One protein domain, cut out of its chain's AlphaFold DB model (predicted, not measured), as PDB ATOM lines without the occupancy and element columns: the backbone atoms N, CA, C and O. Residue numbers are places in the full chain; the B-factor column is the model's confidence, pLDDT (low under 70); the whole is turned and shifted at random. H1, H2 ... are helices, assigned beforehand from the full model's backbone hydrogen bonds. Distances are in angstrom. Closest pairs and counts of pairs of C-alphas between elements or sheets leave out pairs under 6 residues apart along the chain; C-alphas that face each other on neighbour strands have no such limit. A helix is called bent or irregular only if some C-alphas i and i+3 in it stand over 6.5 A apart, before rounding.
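This is residues 51 to 116 of the 260 residues of the protein "Zinc ribbon domain-containing protein" of Selenomonas sp. mPRGC5 (UniProt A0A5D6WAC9). One long straight helix, H3, makes the longest axis, and its residues 98 to 116 stick out as a bare arm; the shorter helix H2 folds back loosely alongside the first part of H3, and the small helix H1 turns back once more beyond H2, with gaps between the helices. The chain thus draws a loose zigzag of three helices, with its two turns at residues 60 to 64 and 79 to 83. The printed part has 66 residues with three named helices, in the order H1, H2, H3, and no named strand; its class is all helix. The whole is loose, with a radius of gyration of the C-alphas of 15.5 A, and the C-alphas span 52 by 20 by 17 A along their three main axes, the arm of H3 making much of the length.

H3 is the longest helix, residues 84 to 116, 33 residues from Asn 84 to Tyr 116. It begins at C-alpha 84, at (-35.902, 37.250, -36.593), and ends at C-alpha 116, at (-43.021, 9.074, 2.309), 48.6 A from first to last C-alpha. H2 comes before it, residues 65 to 78, 14 residues from Leu 65 to Gln 78, with 20.4 A from first to last C-alpha. H1 is the first and shortest helix, residues 52 to 59, 8 residues from Leu 52 to Leu 59, with 10.6 A between its first and last C-alphas. Its first C-alpha, 52, is at (-45.281, 24.952, -41.830). None of the three helices is bent.

H3 touches no helix, but H2 is near it. H2 and H3 are close but not clearly touching, with 1 pair of C-alphas within 8 A. That closest pair is the C-alphas of Leu 75 and Phe 87, 7.9 A apart. The lines of H2 and H3 stand at a shallow tilt of 21 degrees, and the two helices run opposite ways. Their centres are 17.3 A apart. H1 touches no helix: it is apart from H3, and it is also apart from H2, which follows it in the chain. In the backbones of H1 and H3 every O i to N i+4 pair is within hydrogen-bond range; in H2 this holds for 9 of 10 pairs.

The outline is a rod, and the two C-alphas farthest apart, those of Asn 82 and Tyr 116, are 52.7 A from each other. From Ser 51 to Tyr 116, the first and last printed residues, the C-alphas are 49.2 A apart. Three stretches stand free: residues 98 to 116, which belong to H3; residues 80 to 86, of which 84 to 86 belong to H3; and residues 51 to 57, of which 52 to 57 belong to H1. The body without these stretches has 33 residues, spans 25 by 17 by 14 A and has a radius of gyration of 9.5 A. The printed part has no cut, and it is residues 51 to 116 of a full chain of 260 residues. The links from H1 to H2 and from H2 to H3 are both tight, with 5 residues in each. The mean pLDDT of the printed part is 73.0; it is 86 for H3, 67 for H2 and 55 for H1. The model's confidence is low, under 70, at residues 51 to 68, 74 to 75 and 77 to 83, 27 residues together.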
ATOM      1  N   SER A  51     -42.014  22.823 -44.740       64.38
ATOM      2  CA  SER A  51     -43.329  23.451 -44.774       64.38
ATOM      3  C   SER A  51     -43.830  23.675 -43.344       64.38
ATOM      4  O   SER A  51     -43.556  22.895 -42.430       64.38
ATOM      5  N   LEU A  52     -44.631  24.722 -43.129       51.12
ATOM      6  CA  LEU A  52     -45.281  24.952 -41.830       51.12
ATOM      7  C   LEU A  52     -46.101  23.734 -41.352       51.12
ATOM      8  O   LEU A  52     -46.335  23.583 -40.155       51.12
ATOM      9  N   SER A  53     -46.533  22.866 -42.273       52.41
ATOM     10  CA  SER A  53     -47.211  21.608 -41.958       52.41
ATOM     11  C   SER A  53     -46.276  20.540 -41.376       52.41
ATOM     12  O   SER A  53     -46.678  19.864 -40.434       52.41
ATOM     13  N   GLU A  54     -45.027  20.432 -41.839       59.94
ATOM     14  CA  GLU A  54     -44.024  19.527 -41.251       59.94
ATOM     15  C   GLU A  54     -43.595  19.996 -39.851       59.94
ATOM     16  O   GLU A  54     -43.430  19.188 -38.938       59.94
ATOM     17  N   ILE A  55     -43.496  21.313 -39.632       59.94
ATOM     18  CA  ILE A  55     -43.229  21.877 -38.296       59.94
ATOM     19  C   ILE A  55     -44.397  21.586 -37.335       59.94
ATOM     20  O   ILE A  55     -44.166  21.289 -36.162       59.94
ATOM     21  N   LYS A  56     -45.648  21.620 -37.820       57.34
ATOM     22  CA  LYS A  56     -46.837  21.272 -37.022       57.34
ATOM     23  C   LYS A  56     -46.816  19.817 -36.549       57.34
ATOM     24  O   LYS A  56     -47.077  19.588 -35.372       57.34
ATOM     25  N   GLU A  57     -46.470  18.855 -37.405       55.28
ATOM     26  CA  GLU A  57     -46.359  17.442 -36.993       55.28
ATOM     27  C   GLU A  57     -45.263  17.216 -35.941       55.28
ATOM     28  O   GLU A  57     -45.452  16.444 -35.000       55.28
ATOM     29  N   ILE A  58     -44.139  17.930 -36.045       54.53
ATOM     30  CA  ILE A  58     -43.049  17.842 -35.061       54.53
ATOM     31  C   ILE A  58     -43.486  18.394 -33.694       54.53
ATOM     32  O   ILE A  58     -43.089  17.849 -32.665       54.53
ATOM     33  N   LEU A  59     -44.320  19.441 -33.670       50.78
ATOM     34  CA  LEU A  59     -44.804  20.086 -32.441       50.78
ATOM     35  C   LEU A  59     -45.990  19.368 -31.772       50.78
ATOM     36  O   LEU A  59     -46.192  19.544 -30.574       50.78
ATOM     37  N   LEU A  60     -46.765  18.572 -32.516       46.47
ATOM     38  CA  LEU A  60     -47.952  17.852 -32.020       46.47
ATOM     39  C   LEU A  60     -47.638  16.481 -31.396       46.47
ATOM     40  O   LEU A  60     -48.535  15.838 -30.855       46.47
ATOM     41  N   THR A  61     -46.384  16.021 -31.447       47.75
ATOM     42  CA  THR A  61     -45.968  14.774 -30.786       47.75
ATOM     43  C   THR A  61     -45.255  15.082 -29.467       47.75
ATOM     44  O   THR A  61     -44.446  16.012 -29.438       47.75
ATOM     45  N   PRO A  62     -45.518  14.341 -28.370       52.41
ATOM     46  CA  PRO A  62     -44.789  14.525 -27.120       52.41
ATOM     47  C   PRO A  62     -43.286  14.411 -27.389       52.41
ATOM     48  O   PRO A  62     -42.782  13.383 -27.846       52.41
ATOM     49  N   ILE A  63     -42.580  15.525 -27.188       51.66
ATOM     50  CA  ILE A  63     -41.172  15.658 -27.544       51.66
ATOM     51  C   ILE A  63     -40.366  14.863 -26.523       51.66
ATOM     52  O   ILE A  63     -40.154  15.305 -25.396       51.66
ATOM     53  N   GLU A  64     -39.892  13.683 -26.913       54.94
ATOM     54  CA  GLU A  64     -38.882  13.000 -26.117       54.94
ATOM     55  C   GLU A  64     -37.613  13.867 -26.041       54.94
ATOM     56  O   GLU A  64     -37.173  14.459 -27.031       54.94
ATOM     57  N   LEU A  65     -36.985  13.900 -24.863       49.97
ATOM     58  CA  LEU A  65     -35.772  14.667 -24.550       49.97
ATOM     59  C   LEU A  65     -34.654  14.629 -25.633       49.97
ATOM     60  O   LEU A  65     -33.996  15.655 -25.835       49.97
ATOM     61  N   PRO A  66     -34.424  13.524 -26.383       62.50
ATOM     62  CA  PRO A  66     -33.449  13.495 -27.478       62.50
ATOM     63  C   PRO A  66     -33.798  14.429 -28.647       62.50
ATOM     64  O   PRO A  66     -32.896  14.999 -29.268       62.50
ATOM     65  N   ARG A  67     -35.091  14.625 -28.942       63.44
ATOM     66  CA  ARG A  67     -35.552  15.518 -30.018       63.44
ATOM     67  C   ARG A  67     -35.345  16.988 -29.669       63.44
ATOM     68  O   ARG A  67     -34.981  17.757 -30.552       63.44
ATOM     69  N   ALA A  68     -35.465  17.373 -28.397       63.12
ATOM     70  CA  ALA A  68     -35.223  18.751 -27.964       63.12
ATOM     71  C   ALA A  68     -33.782  19.217 -28.271       63.12
ATOM     72  O   ALA A  68     -33.584  20.302 -28.818       63.12
ATOM     73  N   LYS A  69     -32.776  18.363 -28.029       70.00
ATOM     74  CA  LYS A  69     -31.369  18.648 -28.386       70.00
ATOM     75  C   LYS A  69     -31.127  18.715 -29.895       70.00
ATOM     76  O   LYS A  69     -30.295  19.504 -30.352       70.00
ATOM     77  N   GLN A  70     -31.829  17.896 -30.682       72.88
ATOM     78  CA  GLN A  70     -31.744  17.961 -32.146       72.88
ATOM     79  C   GLN A  70     -32.324  19.274 -32.677       72.88
ATOM     80  O   GLN A  70     -31.702  19.905 -33.533       72.88
ATOM     81  N   ILE A  71     -33.448  19.725 -32.112       72.06
ATOM     82  CA  ILE A  71     -34.050  21.025 -32.421       72.06
ATOM     83  C   ILE A  71     -33.071  22.147 -32.056       72.06
ATOM     84  O   ILE A  71     -32.741  22.960 -32.911       72.06
ATOM     85  N   GLU A  72     -32.499  22.150 -30.851       71.06
ATOM     86  CA  GLU A  72     -31.520  23.166 -30.431       71.06
ATOM     87  C   GLU A  72     -30.297  23.243 -31.370       71.06
ATOM     88  O   GLU A  72     -29.875  24.328 -31.783       71.06
ATOM     89  N   THR A  73     -29.774  22.090 -31.798       75.06
ATOM     90  CA  THR A  73     -28.649  22.007 -32.746       75.06
ATOM     91  C   THR A  73     -29.027  22.532 -34.135       75.06
ATOM     92  O   THR A  73     -28.231  23.217 -34.787       75.06
ATOM     93  N   TYR A  74     -30.245  22.243 -34.599       69.00
ATOM     94  CA  TYR A  74     -30.776  22.769 -35.856       69.00
ATOM     95  C   TYR A  74     -30.937  24.299 -35.802       69.00
ATOM     96  O   TYR A  74     -30.639  24.996 -36.772       69.00
ATOM     97  N   LEU A  75     -31.298  24.845 -34.640       66.19
ATOM     98  CA  LEU A  75     -31.464  26.287 -34.435       66.19
ATOM     99  C   LEU A  75     -30.162  27.067 -34.376       66.19
ATOM    100  O   LEU A  75     -30.088  28.170 -34.919       66.19
ATOM    101  N   LEU A  76     -29.114  26.485 -33.800       70.44
ATOM    102  CA  LEU A  76     -27.776  27.070 -33.875       70.44
ATOM    103  C   LEU A  76     -27.283  27.179 -35.325       70.44
ATOM    104  O   LEU A  76     -26.600  28.147 -35.657       70.44
ATOM    105  N   LYS A  77     -27.684  26.251 -36.207       69.81
ATOM    106  CA  LYS A  77     -27.403  26.327 -37.652       69.81
ATOM    107  C   LYS A  77     -28.270  27.363 -38.382       69.81
ATOM    108  O   LYS A  77     -27.780  28.017 -39.298       69.81
ATOM    109  N   GLN A  78     -29.525  27.545 -37.969       65.06
ATOM    110  CA  GLN A  78     -30.478  28.499 -38.566       65.06
ATOM    111  C   GLN A  78     -30.236  29.964 -38.164       65.06
ATOM    112  O   GLN A  78     -30.763  30.859 -38.813       65.06
ATOM    113  N   LYS A  79     -29.405  30.242 -37.149       58.56
ATOM    114  CA  LYS A  79     -29.107  31.603 -36.648       58.56
ATOM    115  C   LYS A  79     -28.578  32.584 -37.720       58.56
ATOM    116  O   LYS A  79     -28.578  33.787 -37.487       58.56
ATOM    117  N   ASN A  80     -28.154  32.085 -38.886       59.06
ATOM    118  CA  ASN A  80     -27.734  32.882 -40.045       59.06
ATOM    119  C   ASN A  80     -28.870  33.265 -41.019       59.06
ATOM    120  O   ASN A  80     -28.623  34.031 -41.950       59.06
ATOM    121  N   TYR A  81     -30.097  32.768 -40.841       54.28
ATOM    122  CA  TYR A  81     -31.238  33.116 -41.690       54.28
ATOM    123  C   TYR A  81     -32.067  34.247 -41.062       54.28
ATOM    124  O   TYR A  81     -32.516  34.176 -39.923       54.28
ATOM    125  N   ASN A  82     -32.255  35.320 -41.835       53.25
ATOM    126  CA  ASN A  82     -32.696  36.659 -41.418       53.25
ATOM    127  C   ASN A  82     -34.154  36.794 -40.912       53.25
ATOM    128  O   ASN A  82     -34.656  37.911 -40.771       53.25
ATOM    129  N   ASN A  83     -34.852  35.700 -40.607       62.41
ATOM    130  CA  ASN A  83     -36.229  35.753 -40.109       62.41
ATOM    131  C   ASN A  83     -36.253  35.782 -38.576       62.41
ATOM    132  O   ASN A  83     -36.534  34.798 -37.897       62.41
ATOM    133  N   ASN A  84     -35.986  36.971 -38.033       76.44
ATOM    134  CA  ASN A  84     -35.902  37.250 -36.593       76.44
ATOM    135  C   ASN A  84     -37.183  36.857 -35.812       76.44
ATOM    136  O   ASN A  84     -37.136  36.545 -34.624       76.44
ATOM    137  N   ILE A  85     -38.340  36.832 -36.482       77.88
ATOM    138  CA  ILE A  85     -39.638  36.549 -35.853       77.88
ATOM    139  C   ILE A  85     -39.821  35.054 -35.561       77.88
ATOM    140  O   ILE A  85     -40.201  34.711 -34.445       77.88
ATOM    141  N   GLU A  86     -39.516  34.168 -36.513       79.06
ATOM    142  CA  GLU A  86     -39.657  32.714 -36.322       79.06
ATOM    143  C   GLU A  86     -38.697  32.203 -35.247       79.06
ATOM    144  O   GLU A  86     -39.085  31.423 -34.378       79.06
ATOM    145  N   PHE A  87     -37.466  32.725 -35.238       82.00
ATOM    146  CA  PHE A  87     -36.497  32.415 -34.193       82.00
ATOM    147  C   PHE A  87     -36.978  32.875 -32.810       82.00
ATOM    148  O   PHE A  87     -36.861  32.129 -31.840       82.00
ATOM    149  N   THR A  88     -37.564  34.074 -32.711       82.50
ATOM    150  CA  THR A  88     -38.089  34.604 -31.440       82.50
ATOM    151  C   THR A  88     -39.270  33.782 -30.923       82.50
ATOM    152  O   THR A  88     -39.298  33.433 -29.743       82.50
ATOM    153  N   LEU A  89     -40.218  33.433 -31.798       82.25
ATOM    154  CA  LEU A  89     -41.359  32.577 -31.454       82.25
ATOM    155  C   LEU A  89     -40.892  31.216 -30.941       82.25
ATOM    156  O   LEU A  89     -41.357  30.752 -29.904       82.25
ATOM    157  N   LEU A  90     -39.914  30.615 -31.609       82.94
ATOM    158  CA  LEU A  90     -39.418  29.306 -31.218       82.94
ATOM    159  C   LEU A  90     -38.599  29.335 -29.920       82.94
ATOM    160  O   LEU A  90     -38.739  28.437 -29.090       82.94
ATOM    161  N   GLN A  91     -37.790  30.376 -29.699       84.38
ATOM    162  CA  GLN A  91     -37.115  30.603 -28.412       84.38
ATOM    163  C   GLN A  91     -38.127  30.729 -27.269       84.38
ATOM    164  O   GLN A  91     -37.919  30.176 -26.187       84.38
ATOM    165  N   LEU A  92     -39.247  31.413 -27.514       86.94
ATOM    166  CA  LEU A  92     -40.323  31.527 -26.539       86.94
ATOM    167  C   LEU A  92     -40.976  30.166 -26.257       86.94
ATOM    168  O   LEU A  92     -41.140  29.812 -25.089       86.94
ATOM    169  N   THR A  93     -41.274  29.374 -27.290       86.00
ATOM    170  CA  THR A  93     -41.814  28.011 -27.135       86.00
ATOM    171  C   THR A  93     -40.878  27.118 -26.320       86.00
ATOM    172  O   THR A  93     -41.329  26.449 -25.393       86.00
ATOM    173  N   LEU A  94     -39.571  27.145 -26.601       86.88
ATOM    174  CA  LEU A  94     -38.577  26.374 -25.843       86.88
ATOM    175  C   LEU A  94     -38.508  26.814 -24.375       86.88
ATOM    176  O   LEU A  94     -38.413  25.972 -23.481       86.88
ATOM    177  N   LYS A  95     -38.598  28.122 -24.113       87.69
ATOM    178  CA  LYS A  95     -38.616  28.659 -22.750       87.69
ATOM    179  C   LYS A  95     -39.851  28.193 -21.974       87.69
ATOM    180  O   LYS A  95     -39.702  27.757 -20.836       87.69
ATOM    181  N   MET A  96     -41.033  28.226 -22.595       84.62
ATOM    182  CA  MET A  96     -42.266  27.717 -21.981       84.62
ATOM    183  C   MET A  96     -42.196  26.208 -21.729       84.62
ATOM    184  O   MET A  96     -42.579  25.746 -20.659       84.62
ATOM    185  N   HIS A  97     -41.651  25.438 -22.675       85.12
ATOM    186  CA  HIS A  97     -41.498  23.993 -22.512       85.12
ATOM    187  C   HIS A  97     -40.575  23.643 -21.337       85.12
ATOM    188  O   HIS A  97     -40.904  22.778 -20.531       85.12
ATOM    189  N   LYS A  98     -39.460  24.367 -21.178       87.75
ATOM    190  CA  LYS A  98     -38.573  24.192 -20.021       87.75
ATOM    191  C   LYS A  98     -39.290  24.485 -18.699       87.75
ATOM    192  O   LYS A  98     -39.188  23.691 -17.775       87.75
ATOM    193  N   GLN A  99     -40.040  25.587 -18.627       86.56
ATOM    194  CA  GLN A  99     -40.814  25.930 -17.426       86.56
ATOM    195  C   GLN A  99     -41.846  24.849 -17.076       86.56
ATOM    196  O   GLN A  99     -42.051  24.556 -15.901       86.56
ATOM    197  N   LEU A 100     -42.463  24.233 -18.087       86.44
ATOM    198  CA  LEU A 100     -43.393  23.126 -17.890       86.44
ATOM    199  C   LEU A 100     -42.695  21.871 -17.342       86.44
ATOM    200  O   LEU A 100     -43.231  21.216 -16.451       86.44
ATOM    201  N   GLU A 101     -41.508  21.529 -17.845       87.56
ATOM    202  CA  GLU A 101     -40.737  20.381 -17.347       87.56
ATOM    203  C   GLU A 101     -40.206  20.597 -15.923       87.56
ATOM    204  O   GLU A 101     -40.272  19.674 -15.104       87.56
ATOM    205  N   ASP A 102     -39.765  21.815 -15.597       88.00
ATOM    206  CA  ASP A 102     -39.370  22.191 -14.234       88.00
ATOM    207  C   ASP A 102     -40.571  22.051 -13.272       88.00
ATOM    208  O   ASP A 102     -40.470  21.394 -12.235       88.00
ATOM    209  N   LEU A 103     -41.757  22.533 -13.669       87.94
ATOM    210  CA  LEU A 103     -42.990  22.374 -12.888       87.94
ATOM    211  C   LEU A 103     -43.378  20.897 -12.690       87.94
ATOM    212  O   LEU A 103     -43.768  20.493 -11.593       87.94
ATOM    213  N   LYS A 104     -43.253  20.059 -13.727       89.12
ATOM    214  CA  LYS A 104     -43.490  18.606 -13.607       89.12
ATOM    215  C   LYS A 104     -42.507  17.943 -12.643       89.12
ATOM    216  O   LYS A 104     -42.866  16.972 -11.971       89.12
ATOM    217  N   ALA A 105     -41.255  18.399 -12.598       90.38
ATOM    218  CA  ALA A 105     -40.273  17.902 -11.640       90.38
ATOM    219  C   ALA A 105     -40.667  18.268 -10.200       90.38
ATOM    220  O   ALA A 105     -40.656  17.392  -9.332       90.38
ATOM    221  N   ASP A 106     -41.113  19.503  -9.972       91.31
ATOM    222  CA  ASP A 106     -41.581  19.956  -8.659       91.31
ATOM    223  C   ASP A 106     -42.815  19.182  -8.184       91.31
ATOM    224  O   ASP A 106     -42.840  18.702  -7.047       91.31
ATOM    225  N   ILE A 107     -43.798  18.958  -9.064       88.06
ATOM    226  CA  ILE A 107     -44.978  18.138  -8.749       88.06
ATOM    227  C   ILE A 107     -44.552  16.726  -8.329       88.06
ATOM    228  O   ILE A 107     -44.988  16.244  -7.283       88.06
ATOM    229  N   ARG A 108     -43.645  16.077  -9.078       91.00
ATOM    230  CA  ARG A 108     -43.128  14.741  -8.718       91.00
ATOM    231  C   ARG A 108     -42.446  14.731  -7.349       91.00
ATOM    232  O   ARG A 108     -42.656  13.796  -6.576       91.00
ATOM    233  N   ASN A 109     -41.665  15.762  -7.029       90.75
ATOM    234  CA  ASN A 109     -41.005  15.879  -5.727       90.75
ATOM    235  C   ASN A 109     -42.022  16.015  -4.584       90.75
ATOM    236  O   ASN A 109     -41.894  15.334  -3.565       90.75
ATOM    237  N   ILE A 110     -43.064  16.831  -4.766       88.06
ATOM    238  CA  ILE A 110     -44.143  16.990  -3.781       88.06
ATOM    239  C   ILE A 110     -44.892  15.664  -3.580       88.06
ATOM    240  O   ILE A 110     -45.109  15.246  -2.440       88.06
ATOM    241  N   THR A 111     -45.241  14.965  -4.664       88.69
ATOM    242  CA  THR A 111     -45.933  13.669  -4.591       88.69
ATOM    243  C   THR A 111     -45.108  12.625  -3.836       88.69
ATOM    244  O   THR A 111     -45.643  11.940  -2.961       88.69
ATOM    245  N   ASN A 112     -43.804  12.536  -4.107       87.88
ATOM    246  CA  ASN A 112     -42.915  11.582  -3.439       87.88
ATOM    247  C   ASN A 112     -42.747  11.887  -1.943       87.88
ATOM    248  O   ASN A 112     -42.785  10.970  -1.120       87.88
ATOM    249  N   ASN A 113     -42.630  13.165  -1.573       86.62
ATOM    250  CA  ASN A 113     -42.516  13.574  -0.171       86.62
ATOM    251  C   ASN A 113     -43.796  13.268   0.626       86.62
ATOM    252  O   ASN A 113     -43.725  12.790   1.758       86.62
ATOM    253  N   ASN A 114     -44.970  13.467   0.021       84.50
ATOM    254  CA  ASN A 114     -46.247  13.137   0.657       84.50
ATOM    255  C   ASN A 114     -46.445  11.623   0.812       84.50
ATOM    256  O   ASN A 114     -46.953  11.170   1.839       84.50
ATOM    257  N   TYR A 115     -46.003  10.827  -0.167       84.88
ATOM    258  CA  TYR A 115     -46.030   9.368  -0.059       84.88
ATOM    259  C   TYR A 115     -45.129   8.862   1.077       84.88
ATOM    260  O   TYR A 115     -45.516   7.966   1.828       84.88
ATOM    261  N   TYR A 116     -43.947   9.461   1.247       79.44
ATOM    262  CA  TYR A 116     -43.021   9.074   2.309       79.44
ATOM    263  C   TYR A 116     -43.559   9.417   3.707       79.44
ATOM    264  O   TYR A 116     -43.527   8.566   4.601       79.44
TER     265      TYR A 116